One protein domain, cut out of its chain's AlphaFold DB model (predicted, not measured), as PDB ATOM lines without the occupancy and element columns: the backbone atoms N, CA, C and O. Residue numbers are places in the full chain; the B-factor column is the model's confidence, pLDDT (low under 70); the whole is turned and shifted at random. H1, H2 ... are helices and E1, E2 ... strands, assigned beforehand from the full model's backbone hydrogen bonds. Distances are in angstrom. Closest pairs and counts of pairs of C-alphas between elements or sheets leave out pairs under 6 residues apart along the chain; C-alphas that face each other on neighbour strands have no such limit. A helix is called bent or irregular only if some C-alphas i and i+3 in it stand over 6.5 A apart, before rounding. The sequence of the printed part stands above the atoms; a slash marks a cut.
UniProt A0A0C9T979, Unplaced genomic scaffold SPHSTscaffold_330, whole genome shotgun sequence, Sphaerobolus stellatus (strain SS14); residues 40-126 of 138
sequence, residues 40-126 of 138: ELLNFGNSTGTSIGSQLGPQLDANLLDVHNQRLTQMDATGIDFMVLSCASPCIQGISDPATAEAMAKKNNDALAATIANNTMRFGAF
ATOM      1  N   GLU A  40     -58.477  22.289 -11.623       94.19
ATOM      2  CA  GLU A  40     -59.056  23.627 -11.504       94.19
ATOM      3  C   GLU A  40     -58.104  24.726 -11.988       94.19
ATOM      4  O   GLU A  40     -58.514  25.574 -12.780       94.19
ATOM      5  N   LEU A  41     -56.832  24.693 -11.575       92.50
ATOM      6  CA  LEU A  41     -55.833  25.675 -12.006       92.50
ATOM      7  C   LEU A  41     -55.439  25.504 -13.477       92.50
ATOM      8  O   LEU A  41     -55.247  26.504 -14.169       92.50
ATOM      9  N   LEU A  42     -55.367  24.266 -13.980       90.06
ATOM     10  CA  LEU A  42     -55.171  24.025 -15.416       90.06
ATOM     11  C   LEU A  42     -56.331  24.587 -16.235       90.06
ATOM     12  O   LEU A  42     -56.104  25.328 -17.189       90.06
ATOM     13  N   ASN A  43     -57.571  24.310 -15.831       88.94
ATOM     14  CA  ASN A  43     -58.755  24.833 -16.510       88.94
ATOM     15  C   ASN A  43     -58.816  26.364 -16.457       88.94
ATOM     16  O   ASN A  43     -59.165  26.992 -17.458       88.94
ATOM     17  N   PHE A  44     -58.447  26.977 -15.328       88.19
ATOM     18  CA  PHE A  44     -58.340  28.430 -15.202       88.19
ATOM     19  C   PHE A  44     -57.306  29.010 -16.176       88.19
ATOM     20  O   PHE A  44     -57.614  29.935 -16.933       88.19
ATOM     21  N   GLY A  45     -56.096  28.447 -16.206       83.75
ATOM     22  CA  GLY A  45     -55.041  28.901 -17.108       83.75
ATOM     23  C   GLY A  45     -55.411  28.714 -18.585       83.75
ATOM     24  O   GLY A  45     -55.193  29.621 -19.386       83.75
ATOM     25  N   ASN A  46     -56.055  27.592 -18.931       82.12
ATOM     26  CA  ASN A  46     -56.561  27.321 -20.281       82.12
ATOM     27  C   ASN A  46     -57.662  28.320 -20.678       82.12
ATOM     28  O   ASN A  46     -57.653  28.834 -21.793       82.12
ATOM     29  N   SER A  47     -58.578  28.647 -19.761       82.00
ATOM     30  CA  SER A  47     -59.691  29.577 -20.022       82.00
ATOM     31  C   SER A  47     -59.240  31.031 -20.160       82.00
ATOM     32  O   SER A  47     -59.864  31.808 -20.877       82.00
ATOM     33  N   THR A  48     -58.164  31.413 -19.471       78.75
ATOM     34  CA  THR A  48     -57.596  32.770 -19.520       78.75
ATOM     35  C   THR A  48     -56.498  32.925 -20.575       78.75
ATOM     36  O   THR A  48     -56.003  34.031 -20.774       78.75
ATOM     37  N   GLY A  49     -56.112  31.841 -21.261       72.88
ATOM     38  CA  GLY A  49     -55.021  31.841 -22.242       72.88
ATOM     39  C   GLY A  49     -53.639  32.070 -21.623       72.88
ATOM     40  O   GLY A  49     -52.709  32.471 -22.318       72.88
ATOM     41  N   THR A  50     -53.508  31.859 -20.312       67.25
ATOM     42  CA  THR A  50     -52.280  32.126 -19.555       67.25
ATOM     43  C   THR A  50     -51.471  30.861 -19.269       67.25
ATOM     44  O   THR A  50     -50.301  30.963 -18.908       67.25
ATOM     45  N   SER A  51     -52.048  29.666 -19.456       67.50
ATOM     46  CA  SER A  51     -51.331  28.394 -19.311       67.50
ATOM     47  C   SER A  51     -50.446  28.091 -20.522       67.50
ATOM     48  O   SER A  51     -50.860  28.212 -21.677       67.50
ATOM     49  N   ILE A  52     -49.250  27.558 -20.260       65.38
ATOM     50  CA  ILE A  52     -48.415  26.942 -21.305       65.38
ATOM     51  C   ILE A  52     -49.063  25.642 -21.839       65.38
ATOM     52  O   ILE A  52     -48.854  25.279 -22.994       65.38
ATOM     53  N   GLY A  53     -49.917  24.976 -21.046       58.66
ATOM     54  CA  GLY A  53     -50.706  23.799 -21.455       58.66
ATOM     55  C   GLY A  53     -51.542  24.029 -22.717       58.66
ATOM     56  O   GLY A  53     -51.523  23.207 -23.633       58.66
ATOM     57  N   SER A  54     -52.149  25.215 -22.841       58.09
ATOM     58  CA  SER A  54     -52.882  25.621 -24.050       58.09
ATOM     59  C   SER A  54     -52.008  25.693 -25.315       58.09
ATOM     60  O   SER A  54     -52.525  25.570 -26.424       58.09
ATOM     61  N   GLN A  55     -50.687  25.853 -25.161       59.75
ATOM     62  CA  GLN A  55     -49.717  25.982 -26.253       59.75
ATOM     63  C   GLN A  55     -48.998  24.664 -26.578       59.75
ATOM     64  O   GLN A  55     -48.623  24.444 -27.728       59.75
ATOM     65  N   LEU A  56     -48.797  23.791 -25.583       68.50
ATOM     66  CA  LEU A  56     -48.037  22.537 -25.716       68.50
ATOM     67  C   LEU A  56     -48.920  21.279 -25.827       68.50
ATOM     68  O   LEU A  56     -48.415  20.202 -26.152       68.50
ATOM     69  N   GLY A  57     -50.235  21.412 -25.632       77.50
ATOM     70  CA  GLY A  57     -51.227  20.387 -25.954       77.50
ATOM     71  C   GLY A  57     -51.566  19.415 -24.812       77.50
ATOM     72  O   GLY A  57     -50.982  19.463 -23.729       77.50
ATOM     73  N   PRO A  58     -52.509  18.481 -25.053       82.62
ATOM     74  CA  PRO A  58     -53.152  17.665 -24.012       82.62
ATOM     75  C   PRO A  58     -52.206  16.705 -23.278       82.62
ATOM     76  O   PRO A  58     -52.501  16.277 -22.164       82.62
ATOM     77  N   GLN A  59     -51.061  16.366 -23.879       87.56
ATOM     78  CA  GLN A  59     -50.056  15.529 -23.227       87.56
ATOM     79  C   GLN A  59     -49.401  16.248 -22.041       87.56
ATOM     80  O   GLN A  59     -49.126  15.612 -21.025       87.56
ATOM     81  N   LEU A  60     -49.160  17.560 -22.149       88.06
ATOM     82  CA  LEU A  60     -48.590  18.318 -21.039       88.06
ATOM     83  C   LEU A  60     -49.572  18.378 -19.869       88.06
ATOM     84  O   LEU A  60     -49.169  18.128 -18.737       88.06
ATOM     85  N   ASP A  61     -50.852  18.631 -20.139       88.69
ATOM     86  CA  ASP A  61     -51.889  18.660 -19.102       88.69
ATOM     87  C   ASP A  61     -51.960  17.320 -18.354       88.69
ATOM     88  O   ASP A  61     -51.972  17.297 -17.123       88.69
ATOM     89  N   ALA A  62     -51.903  16.192 -19.072       90.75
ATOM     90  CA  ALA A  62     -51.844  14.868 -18.453       90.75
ATOM     91  C   ALA A  62     -50.606  14.695 -17.548       90.75
ATOM     92  O   ALA A  62     -50.728  14.201 -16.426       90.75
ATOM     93  N   ASN A  63     -49.431  15.152 -17.995       92.69
ATOM     94  CA  ASN A  63     -48.187  15.065 -17.223       92.69
ATOM     95  C   ASN A  63     -48.195  15.969 -15.974       92.69
ATOM     96  O   ASN A  63     -47.623  15.611 -14.943       92.69
ATOM     97  N   LEU A  64     -48.828  17.145 -16.052       94.19
ATOM     98  CA  LEU A  64     -48.948  18.082 -14.929       94.19
ATOM     99  C   LEU A  64     -49.896  17.569 -13.838       94.19
ATOM    100  O   LEU A  64     -49.713  17.911 -12.671       94.19
ATOM    101  N   LEU A  65     -50.884  16.753 -14.212       94.56
ATOM    102  CA  LEU A  65     -51.832  16.132 -13.285       94.56
ATOM    103  C   LEU A  65     -51.292  14.843 -12.645       94.56
ATOM    104  O   LEU A  65     -51.691  14.500 -11.531       94.56
ATOM    105  N   ASP A  66     -50.401  14.121 -13.329       95.44
ATOM    106  CA  ASP A  66     -49.857  12.853 -12.845       95.44
ATOM    107  C   ASP A  66     -48.677  13.031 -11.877       95.44
ATOM    108  O   ASP A  66     -47.699  13.726 -12.160       95.44
ATOM    109  N   VAL A  67     -48.746  12.324 -10.744       95.56
ATOM    110  CA  VAL A  67     -47.644  12.220  -9.771       95.56
ATOM    111  C   VAL A  67     -47.200  10.776  -9.557       95.56
ATOM    112  O   VAL A  67     -46.007  10.507  -9.445       95.56
ATOM    113  N   HIS A  68     -48.143   9.834  -9.509       94.81
ATOM    114  CA  HIS A  68     -47.879   8.484  -8.997       94.81
ATOM    115  C   HIS A  68     -47.761   7.406 -10.071       94.81
ATOM    116  O   HIS A  68     -47.486   6.264  -9.717       94.81
ATOM    117  N   ASN A  69     -47.946   7.732 -11.355       94.25
ATOM    118  CA  ASN A  69     -47.886   6.741 -12.430       94.25
ATOM    119  C   ASN A  69     -46.672   6.967 -13.341       94.25
ATOM    120  O   ASN A  69     -45.582   6.443 -13.096       94.25
ATOM    121  N   GLN A  70     -46.856   7.754 -14.400       94.62
ATOM    122  CA  GLN A  70     -45.854   8.011 -15.428       94.62
ATOM    123  C   GLN A  70     -44.656   8.736 -14.829       94.62
ATOM    124  O   GLN A  70     -43.516   8.355 -15.091       94.62
ATOM    125  N   ARG A  71     -44.913   9.724 -13.966       95.62
ATOM    126  CA  ARG A  71     -43.865  10.492 -13.293       95.62
ATOM    127  C   ARG A  71     -42.982   9.603 -12.420       95.62
ATOM    128  O   ARG A  71     -41.763   9.646 -12.548       95.62
ATOM    129  N   LEU A  72     -43.579   8.745 -11.592       95.25
ATOM    130  CA  LEU A  72     -42.820   7.828 -10.737       95.25
ATOM    131  C   LEU A  72     -42.018   6.807 -11.564       95.25
ATOM    132  O   LEU A  72     -40.849   6.568 -11.283       95.25
ATOM    133  N   THR A  73     -42.613   6.285 -12.641       96.31
ATOM    134  CA  THR A  73     -41.924   5.381 -13.579       96.31
ATOM    135  C   THR A  73     -40.705   6.054 -14.218       96.31
ATOM    136  O   THR A  73     -39.642   5.445 -14.334       96.31
ATOM    137  N   GLN A  74     -40.831   7.322 -14.617       96.38
ATOM    138  CA  GLN A  74     -39.721   8.099 -15.173       96.38
ATOM    139  C   GLN A  74     -38.641   8.376 -14.128       96.38
ATOM    140  O   GLN A  74     -37.459   8.281 -14.455       96.38
ATOM    141  N   MET A  75     -39.021   8.667 -12.881       97.12
ATOM    142  CA  MET A  75     -38.064   8.832 -11.787       97.12
ATOM    143  C   MET A  75     -37.214   7.575 -11.602       97.12
ATOM    144  O   MET A  75     -35.993   7.675 -11.505       97.12
ATOM    145  N   ASP A  76     -37.833   6.396 -11.618       96.06
ATOM    146  CA  ASP A  76     -37.110   5.130 -11.495       96.06
ATOM    147  C   ASP A  76     -36.199   4.871 -12.708       96.06
ATOM    148  O   ASP A  76     -35.041   4.494 -12.543       96.06
ATOM    149  N   ALA A  77     -36.679   5.142 -13.926       97.56
ATOM    150  CA  ALA A  77     -35.906   4.945 -15.155       97.56
ATOM    151  C   ALA A  77     -34.699   5.891 -15.293       97.56
ATOM    152  O   ALA A  77     -33.740   5.566 -15.991       97.56
ATOM    153  N   THR A  78     -34.747   7.063 -14.654       97.00
ATOM    154  CA  THR A  78     -33.717   8.111 -14.768       97.00
ATOM    155  C   THR A  78     -32.850   8.257 -13.518       97.00
ATOM    156  O   THR A  78     -31.918   9.056 -13.518       97.00
ATOM    157  N   GLY A  79     -33.111   7.472 -12.469       96.69
ATOM    158  CA  GLY A  79     -32.341   7.518 -11.227       96.69
ATOM    159  C   GLY A  79     -32.638   8.746 -10.360       96.69
ATOM    160  O   GLY A  79     -31.750   9.229  -9.661       96.69
ATOM    161  N   ILE A  80     -33.868   9.265 -10.385       97.62
ATOM    162  CA  ILE A  80     -34.298  10.357  -9.502       97.62
ATOM    163  C   ILE A  80     -34.774   9.767  -8.175       97.62
ATOM    164  O   ILE A  80     -35.832   9.146  -8.095       97.62
ATOM    165  N   ASP A  81     -34.035  10.020  -7.104       96.88
ATOM    166  CA  ASP A  81     -34.371   9.544  -5.764       96.88
ATOM    167  C   ASP A  81     -35.498  10.353  -5.126       96.88
ATOM    168  O   ASP A  81     -36.383   9.783  -4.480       96.88
ATOM    169  N   PHE A  82     -35.485  11.671  -5.324       96.50
ATOM    170  CA  PHE A  82     -36.438  12.577  -4.697       96.50
ATOM    171  C   PHE A  82     -36.813  13.733  -5.617       96.50
ATOM    172  O   PHE A  82     -35.961  14.320  -6.283       96.50
ATOM    173  N   MET A  83     -38.094  14.082  -5.618       97.56
ATOM    174  CA  MET A  83     -38.652  15.115  -6.478       97.56
ATOM    175  C   MET A  83     -39.449  16.130  -5.658       97.56
ATOM    176  O   MET A  83     -40.390  15.765  -4.951       97.56
ATOM    177  N   VAL A  84     -39.088  17.410  -5.758       97.56
ATOM    178  CA  VAL A  84     -39.836  18.513  -5.142       97.56
ATOM    179  C   VAL A  84     -40.765  19.129  -6.180       97.56
ATOM    180  O   VAL A  84     -40.313  19.711  -7.165       97.56
ATOM    181  N   LEU A  85     -42.067  18.988  -5.944       97.88
ATOM    182  CA  LEU A  85     -43.110  19.509  -6.820       97.88
ATOM    183  C   LEU A  85     -43.408  20.980  -6.521       97.88
ATOM    184  O   LEU A  85     -43.392  21.412  -5.367       97.88
ATOM    185  N   SER A  86     -43.741  21.745  -7.553       97.38
ATOM    186  CA  SER A  86     -44.189  23.132  -7.434       97.38
ATOM    187  C   SER A  86     -45.334  23.421  -8.402       97.38
ATOM    188  O   SER A  86     -45.554  22.697  -9.371       97.38
ATOM    189  N   CYS A  87     -46.114  24.456  -8.110       95.81
ATOM    190  CA  CYS A  87     -47.298  24.775  -8.894       95.81
ATOM    191  C   CYS A  87     -46.931  25.309 -10.289       95.81
ATOM    192  O   CYS A  87     -46.160  26.261 -10.407       95.81
ATOM    193  N   ALA A  88     -47.507  24.722 -11.336       93.38
ATOM    194  CA  ALA A  88     -47.226  25.081 -12.721       93.38
ATOM    195  C   ALA A  88     -47.645  26.526 -13.043       93.38
ATOM    196  O   ALA A  88     -48.756  26.951 -12.724       93.38
ATOM    197  N   SER A  89     -46.760  27.263 -13.719       89.44
ATOM    198  CA  SER A  89     -46.988  28.656 -14.124       89.44
ATOM    199  C   SER A  89     -48.219  28.798 -15.038       89.44
ATOM    200  O   SER A  89     -48.427  27.949 -15.913       89.44
ATOM    201  N   PRO A  90     -49.037  29.854 -14.862       89.31
ATOM    202  CA  PRO A  90     -48.863  31.001 -13.957       89.31
ATOM    203  C   PRO A  90     -49.391  30.760 -12.536       89.31
ATOM    204  O   PRO A  90     -49.380  31.683 -11.730       89.31
ATOM    205  N   CYS A  91     -49.879  29.552 -12.232       92.38
ATOM    206  CA  CYS A  91     -50.480  29.173 -10.955       92.38
ATOM    207  C   CYS A  91     -51.454  30.250 -10.418       92.38
ATOM    208  O   CYS A  91     -52.265  30.810 -11.157       92.38
ATOM    209  N   ILE A  92     -51.385  30.548  -9.123       93.19
ATOM    210  CA  ILE A  92     -52.213  31.536  -8.434       93.19
ATOM    211  C   ILE A  92     -51.827  32.973  -8.777       93.19
ATOM    212  O   ILE A  92     -52.612  33.880  -8.532       93.19
ATOM    213  N   GLN A  93     -50.648  33.199  -9.362       90.69
ATOM    214  CA  GLN A  93     -50.197  34.518  -9.796       90.69
ATOM    215  C   GLN A  93     -51.010  35.020 -11.000       90.69
ATOM    216  O   GLN A  93     -51.035  36.219 -11.260       90.69
ATOM    217  N   GLY A  94     -51.713  34.124 -11.704       89.12
ATOM    218  CA  GLY A  94     -52.699  34.496 -12.718       89.12
ATOM    219  C   GLY A  94     -54.023  35.027 -12.149       89.12
ATOM    220  O   GLY A  94     -54.830  35.563 -12.907       89.12
ATOM    221  N   ILE A  95     -54.275  34.891 -10.842       89.81
ATOM    222  CA  ILE A  95     -55.506  35.356 -10.188       89.81
ATOM    223  C   ILE A  95     -55.274  36.769  -9.651       89.81
ATOM    224  O   ILE A  95     -54.453  36.980  -8.762       89.81
ATOM    225  N   SER A  96     -56.012  37.744 -10.183       89.12
ATOM    226  CA  SER A  96     -55.843  39.161  -9.839       89.12
ATOM    227  C   SER A  96     -56.501  39.566  -8.520       89.12
ATOM    228  O   SER A  96     -55.991  40.456  -7.841       89.12
ATOM    229  N   ASP A  97     -57.624  38.943  -8.153       90.38
ATOM    230  CA  ASP A  97     -58.301  39.213  -6.884       90.38
ATOM    231  C   ASP A  97     -57.516  38.596  -5.708       90.38
ATOM    232  O   ASP A  97     -57.378  37.368  -5.653       90.38
ATOM    233  N   PRO A  98     -57.018  39.396  -4.745       91.31
ATOM    234  CA  PRO A  98     -56.143  38.892  -3.688       91.31
ATOM    235  C   PRO A  98     -56.807  37.869  -2.763       91.31
ATOM    236  O   PRO A  98     -56.156  36.908  -2.363       91.31
ATOM    237  N   ALA A  99     -58.089  38.051  -2.435       92.19
ATOM    238  CA  ALA A  99     -58.813  37.131  -1.558       92.19
ATOM    239  C   ALA A  99     -59.014  35.766  -2.235       92.19
ATOM    240  O   ALA A  99     -58.829  34.715  -1.617       92.19
ATOM    241  N   THR A 100     -59.327  35.777  -3.531       93.25
ATOM    242  CA  THR A 100     -59.420  34.565  -4.350       93.25
ATOM    243  C   THR A 100     -58.055  33.890  -4.494       93.25
ATOM    244  O   THR A 100     -57.964  32.668  -4.348       93.25
ATOM    245  N   ALA A 101     -56.985  34.656  -4.725       93.56
ATOM    246  CA  ALA A 101     -55.625  34.127  -4.822       93.56
ATOM    247  C   ALA A 101     -55.162  33.484  -3.504       93.56
ATOM    248  O   ALA A 101     -54.585  32.398  -3.529       93.56
ATOM    249  N   GLU A 102     -55.463  34.097  -2.356       95.00
ATOM    250  CA  GLU A 102     -55.183  33.550  -1.024       95.00
ATOM    251  C   GLU A 102     -55.893  32.212  -0.792       95.00
ATOM    252  O   GLU A 102     -55.263  31.211  -0.432       95.00
ATOM    253  N   ALA A 103     -57.206  32.176  -1.041       95.62
ATOM    254  CA  ALA A 103     -58.003  30.967  -0.884       95.62
ATOM    255  C   ALA A 103     -57.499  29.841  -1.801       95.62
ATOM    256  O   ALA A 103     -57.378  28.689  -1.371       95.62
ATOM    257  N   MET A 104     -57.143  30.179  -3.044       96.38
ATOM    258  CA  MET A 104     -56.585  29.226  -3.998       96.38
ATOM    259  C   MET A 104     -55.188  28.748  -3.592       96.38
ATOM    260  O   MET A 104     -54.901  27.561  -3.723       96.38
ATOM    261  N   ALA A 105     -54.334  29.621  -3.046       96.62
ATOM    262  CA  ALA A 105     -53.011  29.245  -2.545       96.62
ATOM    263  C   ALA A 105     -53.132  28.155  -1.481       96.62
ATOM    264  O   ALA A 105     -52.490  27.107  -1.569       96.62
ATOM    265  N   LYS A 106     -54.020  28.380  -0.502       97.38
ATOM    266  CA  LYS A 106     -54.287  27.408   0.555       97.38
ATOM    267  C   LYS A 106     -54.806  26.093  -0.028       97.38
ATOM    268  O   LYS A 106     -54.255  25.040   0.279       97.38
ATOM    269  N   LYS A 107     -55.822  26.157  -0.893       97.81
ATOM    270  CA  LYS A 107     -56.423  24.975  -1.529       97.81
ATOM    271  C   LYS A 107     -55.394  24.164  -2.319       97.81
ATOM    272  O   LYS A 107     -55.348  22.944  -2.184       97.81
ATOM    273  N   ASN A 108     -54.551  24.830  -3.106       97.56
ATOM    274  CA  ASN A 108     -53.498  24.190  -3.888       97.56
ATOM    275  C   ASN A 108     -52.450  23.520  -2.990       97.56
ATOM    276  O   ASN A 108     -52.052  22.388  -3.252       97.56
ATOM    277  N   ASN A 109     -52.030  24.195  -1.918       98.00
ATOM    278  CA  ASN A 109     -51.062  23.651  -0.968       98.00
ATOM    279  C   ASN A 109     -51.618  22.434  -0.219       98.00
ATOM    280  O   ASN A 109     -50.919  21.430  -0.105       98.00
ATOM    281  N   ASP A 110     -52.873  22.493   0.237       98.00
ATOM    282  CA  ASP A 110     -53.546  21.365   0.891       98.00
ATOM    283  C   ASP A 110     -53.675  20.169  -0.072       98.00
ATOM    284  O   ASP A 110     -53.397  19.030   0.306       98.00
ATOM    285  N   ALA A 111     -54.053  20.425  -1.332       97.44
ATOM    286  CA  ALA A 111     -54.168  19.394  -2.358       97.44
ATOM    287  C   ALA A 111     -52.814  18.738  -2.658       97.44
ATOM    288  O   ALA A 111     -52.715  17.513  -2.636       97.44
ATOM    289  N   LEU A 112     -51.763  19.535  -2.870       97.06
ATOM    290  CA  LEU A 112     -50.425  19.014  -3.132       97.06
ATOM    291  C   LEU A 112     -49.897  18.213  -1.939       97.06
ATOM    292  O   LEU A 112     -49.385  17.111  -2.125       97.06
ATOM    293  N   ALA A 113     -50.084  18.723  -0.717       96.56
ATOM    294  CA  ALA A 113     -49.730  18.014   0.506       96.56
ATOM    295  C   ALA A 113     -50.432  16.651   0.583       96.56
ATOM    296  O   ALA A 113     -49.772  15.646   0.842       96.56
ATOM    297  N   ALA A 114     -51.736  16.591   0.294       95.62
ATOM    298  CA  ALA A 114     -52.484  15.338   0.247       95.62
ATOM    299  C   ALA A 114     -51.965  14.388  -0.848       95.62
ATOM    300  O   ALA A 114     -51.810  13.192  -0.599       95.62
ATOM    301  N   THR A 115     -51.633  14.909  -2.034       94.81
ATOM    302  CA  THR A 115     -51.081  14.119  -3.141       94.81
ATOM    303  C   THR A 115     -49.739  13.478  -2.775       94.81
ATOM    304  O   THR A 115     -49.531  12.310  -3.103       94.81
ATOM    305  N   ILE A 116     -48.841  14.181  -2.077       94.12
ATOM    306  CA  ILE A 116     -47.497  13.671  -1.726       94.12
ATOM    307  C   ILE A 116     -47.421  12.973  -0.359       94.12
ATOM    308  O   ILE A 116     -46.376  12.415  -0.006       94.12
ATOM    309  N   ALA A 117     -48.507  12.993   0.420       91.06
ATOM    310  CA  ALA A 117     -48.576  12.383   1.750       91.06
ATOM    311  C   ALA A 117     -48.498  10.848   1.728       91.06
ATOM    312  O   ALA A 117     -48.407  10.224   2.784       91.06
ATOM    313  N   ASN A 118     -48.521  10.222   0.549       83.44
ATOM    314  CA  ASN A 118     -48.398   8.776   0.434       83.44
ATOM    315  C   ASN A 118     -47.030   8.251   0.927       83.44
ATOM    316  O   ASN A 118     -46.055   8.984   1.109       83.44
ATOM    317  N   ASN A 119     -46.938   6.937   1.128       76.50
ATOM    318  CA  ASN A 119     -45.747   6.286   1.686       76.50
ATOM    319  C   ASN A 119     -44.642   6.013   0.654       76.50
ATOM    320  O   ASN A 119     -43.786   5.166   0.890       76.50
ATOM    321  N   THR A 120     -44.627   6.713  -0.484       85.56
ATOM    322  CA  THR A 120     -43.533   6.552  -1.457       85.56
ATOM    323  C   THR A 120     -42.213   7.070  -0.896       85.56
ATOM    324  O   THR A 120     -41.159   6.540  -1.220       85.56
ATOM    325  N   MET A 121     -42.254   8.094  -0.031       90.19
ATOM    326  CA  MET A 121     -41.059   8.777   0.487       90.19
ATOM    327  C   MET A 121     -40.201   9.409  -0.629       90.19
ATOM    328  O   MET A 121     -39.034   9.724  -0.403       90.19
ATOM    329  N   ARG A 122     -40.780   9.600  -1.826       95.38
ATOM    330  CA  ARG A 122     -40.107  10.096  -3.043       95.38
ATOM    331  C   ARG A 122     -40.414  11.554  -3.377       95.38
ATOM    332  O   ARG A 122     -39.765  12.115  -4.252       95.38
ATOM    333  N   PHE A 123     -41.389  12.161  -2.699       96.06
ATOM    334  CA  PHE A 123     -41.881  13.494  -3.037       96.06
ATOM    335  C   PHE A 123     -41.820  14.477  -1.871       96.06
ATOM    336  O   PHE A 123     -42.123  14.135  -0.719       96.06
ATOM    337  N   GLY A 124     -41.469  15.714  -2.219       95.62
ATOM    338  CA  GLY A 124     -41.634  16.932  -1.433       95.62
ATOM    339  C   GLY A 124     -42.393  17.985  -2.246       95.62
ATOM    340  O   GLY A 124     -42.733  17.750  -3.406       95.62
ATOM    341  N   ALA A 125     -42.654  19.148  -1.653       97.06
ATOM    342  CA  ALA A 125     -43.324  20.238  -2.352       97.06
ATOM    343  C   ALA A 125     -42.849  21.617  -1.895       97.06
ATOM    344  O   ALA A 125     -42.592  21.832  -0.709       97.06
ATOM    345  N   PHE A 126     -42.822  22.562  -2.833       98.12
ATOM    346  CA  PHE A 126     -42.823  23.986  -2.535       98.12
ATOM    347  C   PHE A 126     -44.263  24.484  -2.442       98.12
ATOM    348  O   PHE A 126     -45.054  24.329  -3.372       98.12
TER     349      PHE A 126
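AT A GLANCE: This is residues 40 to 126 of the 138 residues of an uncharacterized protein of Sphaerobolus stellatus (strain SS14) (UniProt A0A0C9T979). This is a flat, open frame: the long helix H6 makes one long side, the short helices H1 to H4 follow one another in an arc along the other, and the strand E1 runs back between them. Small H5 bridges H1 and H6, and short E2 pairs with E1 near the later end of H6. The printed part has 87 residues with six named helices and two strands, in the order H1 H2 H3 H4 E1 H5 H6 E2, and its class is mostly helix. The sheet has the order E1, E2 and is parallel. The whole is only just compact, close to loose, with a radius of gyration of the C-alphas of 14.0 A and spans of 40 by 27 by 14 A.

IN THESE COORDINATES: Find C-alpha 40 at (-59.056, 23.627, -11.504); from there H1 runs over residues 40 to 48, 12.2 A. Next come H2, residues 53 to 56, 5.2 A, and H3, residues 58 to 65, 10.9 A. H4, residues 70 to 78, covers 12.2 A, and E1, residues 80 to 87, covers 19.4 A. H5, residues 91 to 94, is neither bent nor irregular, but only just: C-alphas 91 and 94 are 6.0 A apart. Look for C-alpha 98 at (-56.143, 38.892, -3.688), where H6 begins; it runs 26.7 A to residue 116. E2, residues 123 to 125, covers 6.9 A and ends at C-alpha 125 at (-43.324, 20.238, -2.352).

HOW THE PARTS SIT: Start at H1, which touches H2; their closest C-alphas, of Asn 46 and Ser 54, are 5.5 A apart. H1 also touches H5, closest at the C-alphas of Leu 41 and Cys 91, 6.5 A. H3 is close to H4 but not clearly touching, with the C-alphas of Asn 63 and Arg 71 closest at 7.4 A; their lines are about perpendicular, 84 degrees. The closest C-alphas of H4 and E1 are those of Met 75 and Asp 81, 7.1 A. E1 and E2 are parallel at 29 degrees; find N 85 and O 124 within hydrogen-bond range at 2.9 A. E1, H5, H6 and E2 form a strand-helix-strand unit, two parallel neighbour strands with helices between, and its crossover is right-handed. H6 touches H5 with residues 101 to 105 alone, closest at the C-alphas of Ile 92 and Ala 101, 5.6 A. H1 and H6 are apart. In H1, H3, H4 and H6 every O i to N i+4 pair is within hydrogen-bond range; H2 and H5 are too short for such a pair.

THE WHOLE: The two C-alphas farthest apart, of Ala 77 and Ala 99, are 41.8 A apart. The printed part has no cut, and no link is long. The mean pLDDT of the printed part is 90.2; look at residues 50 to 56 for the values under 70.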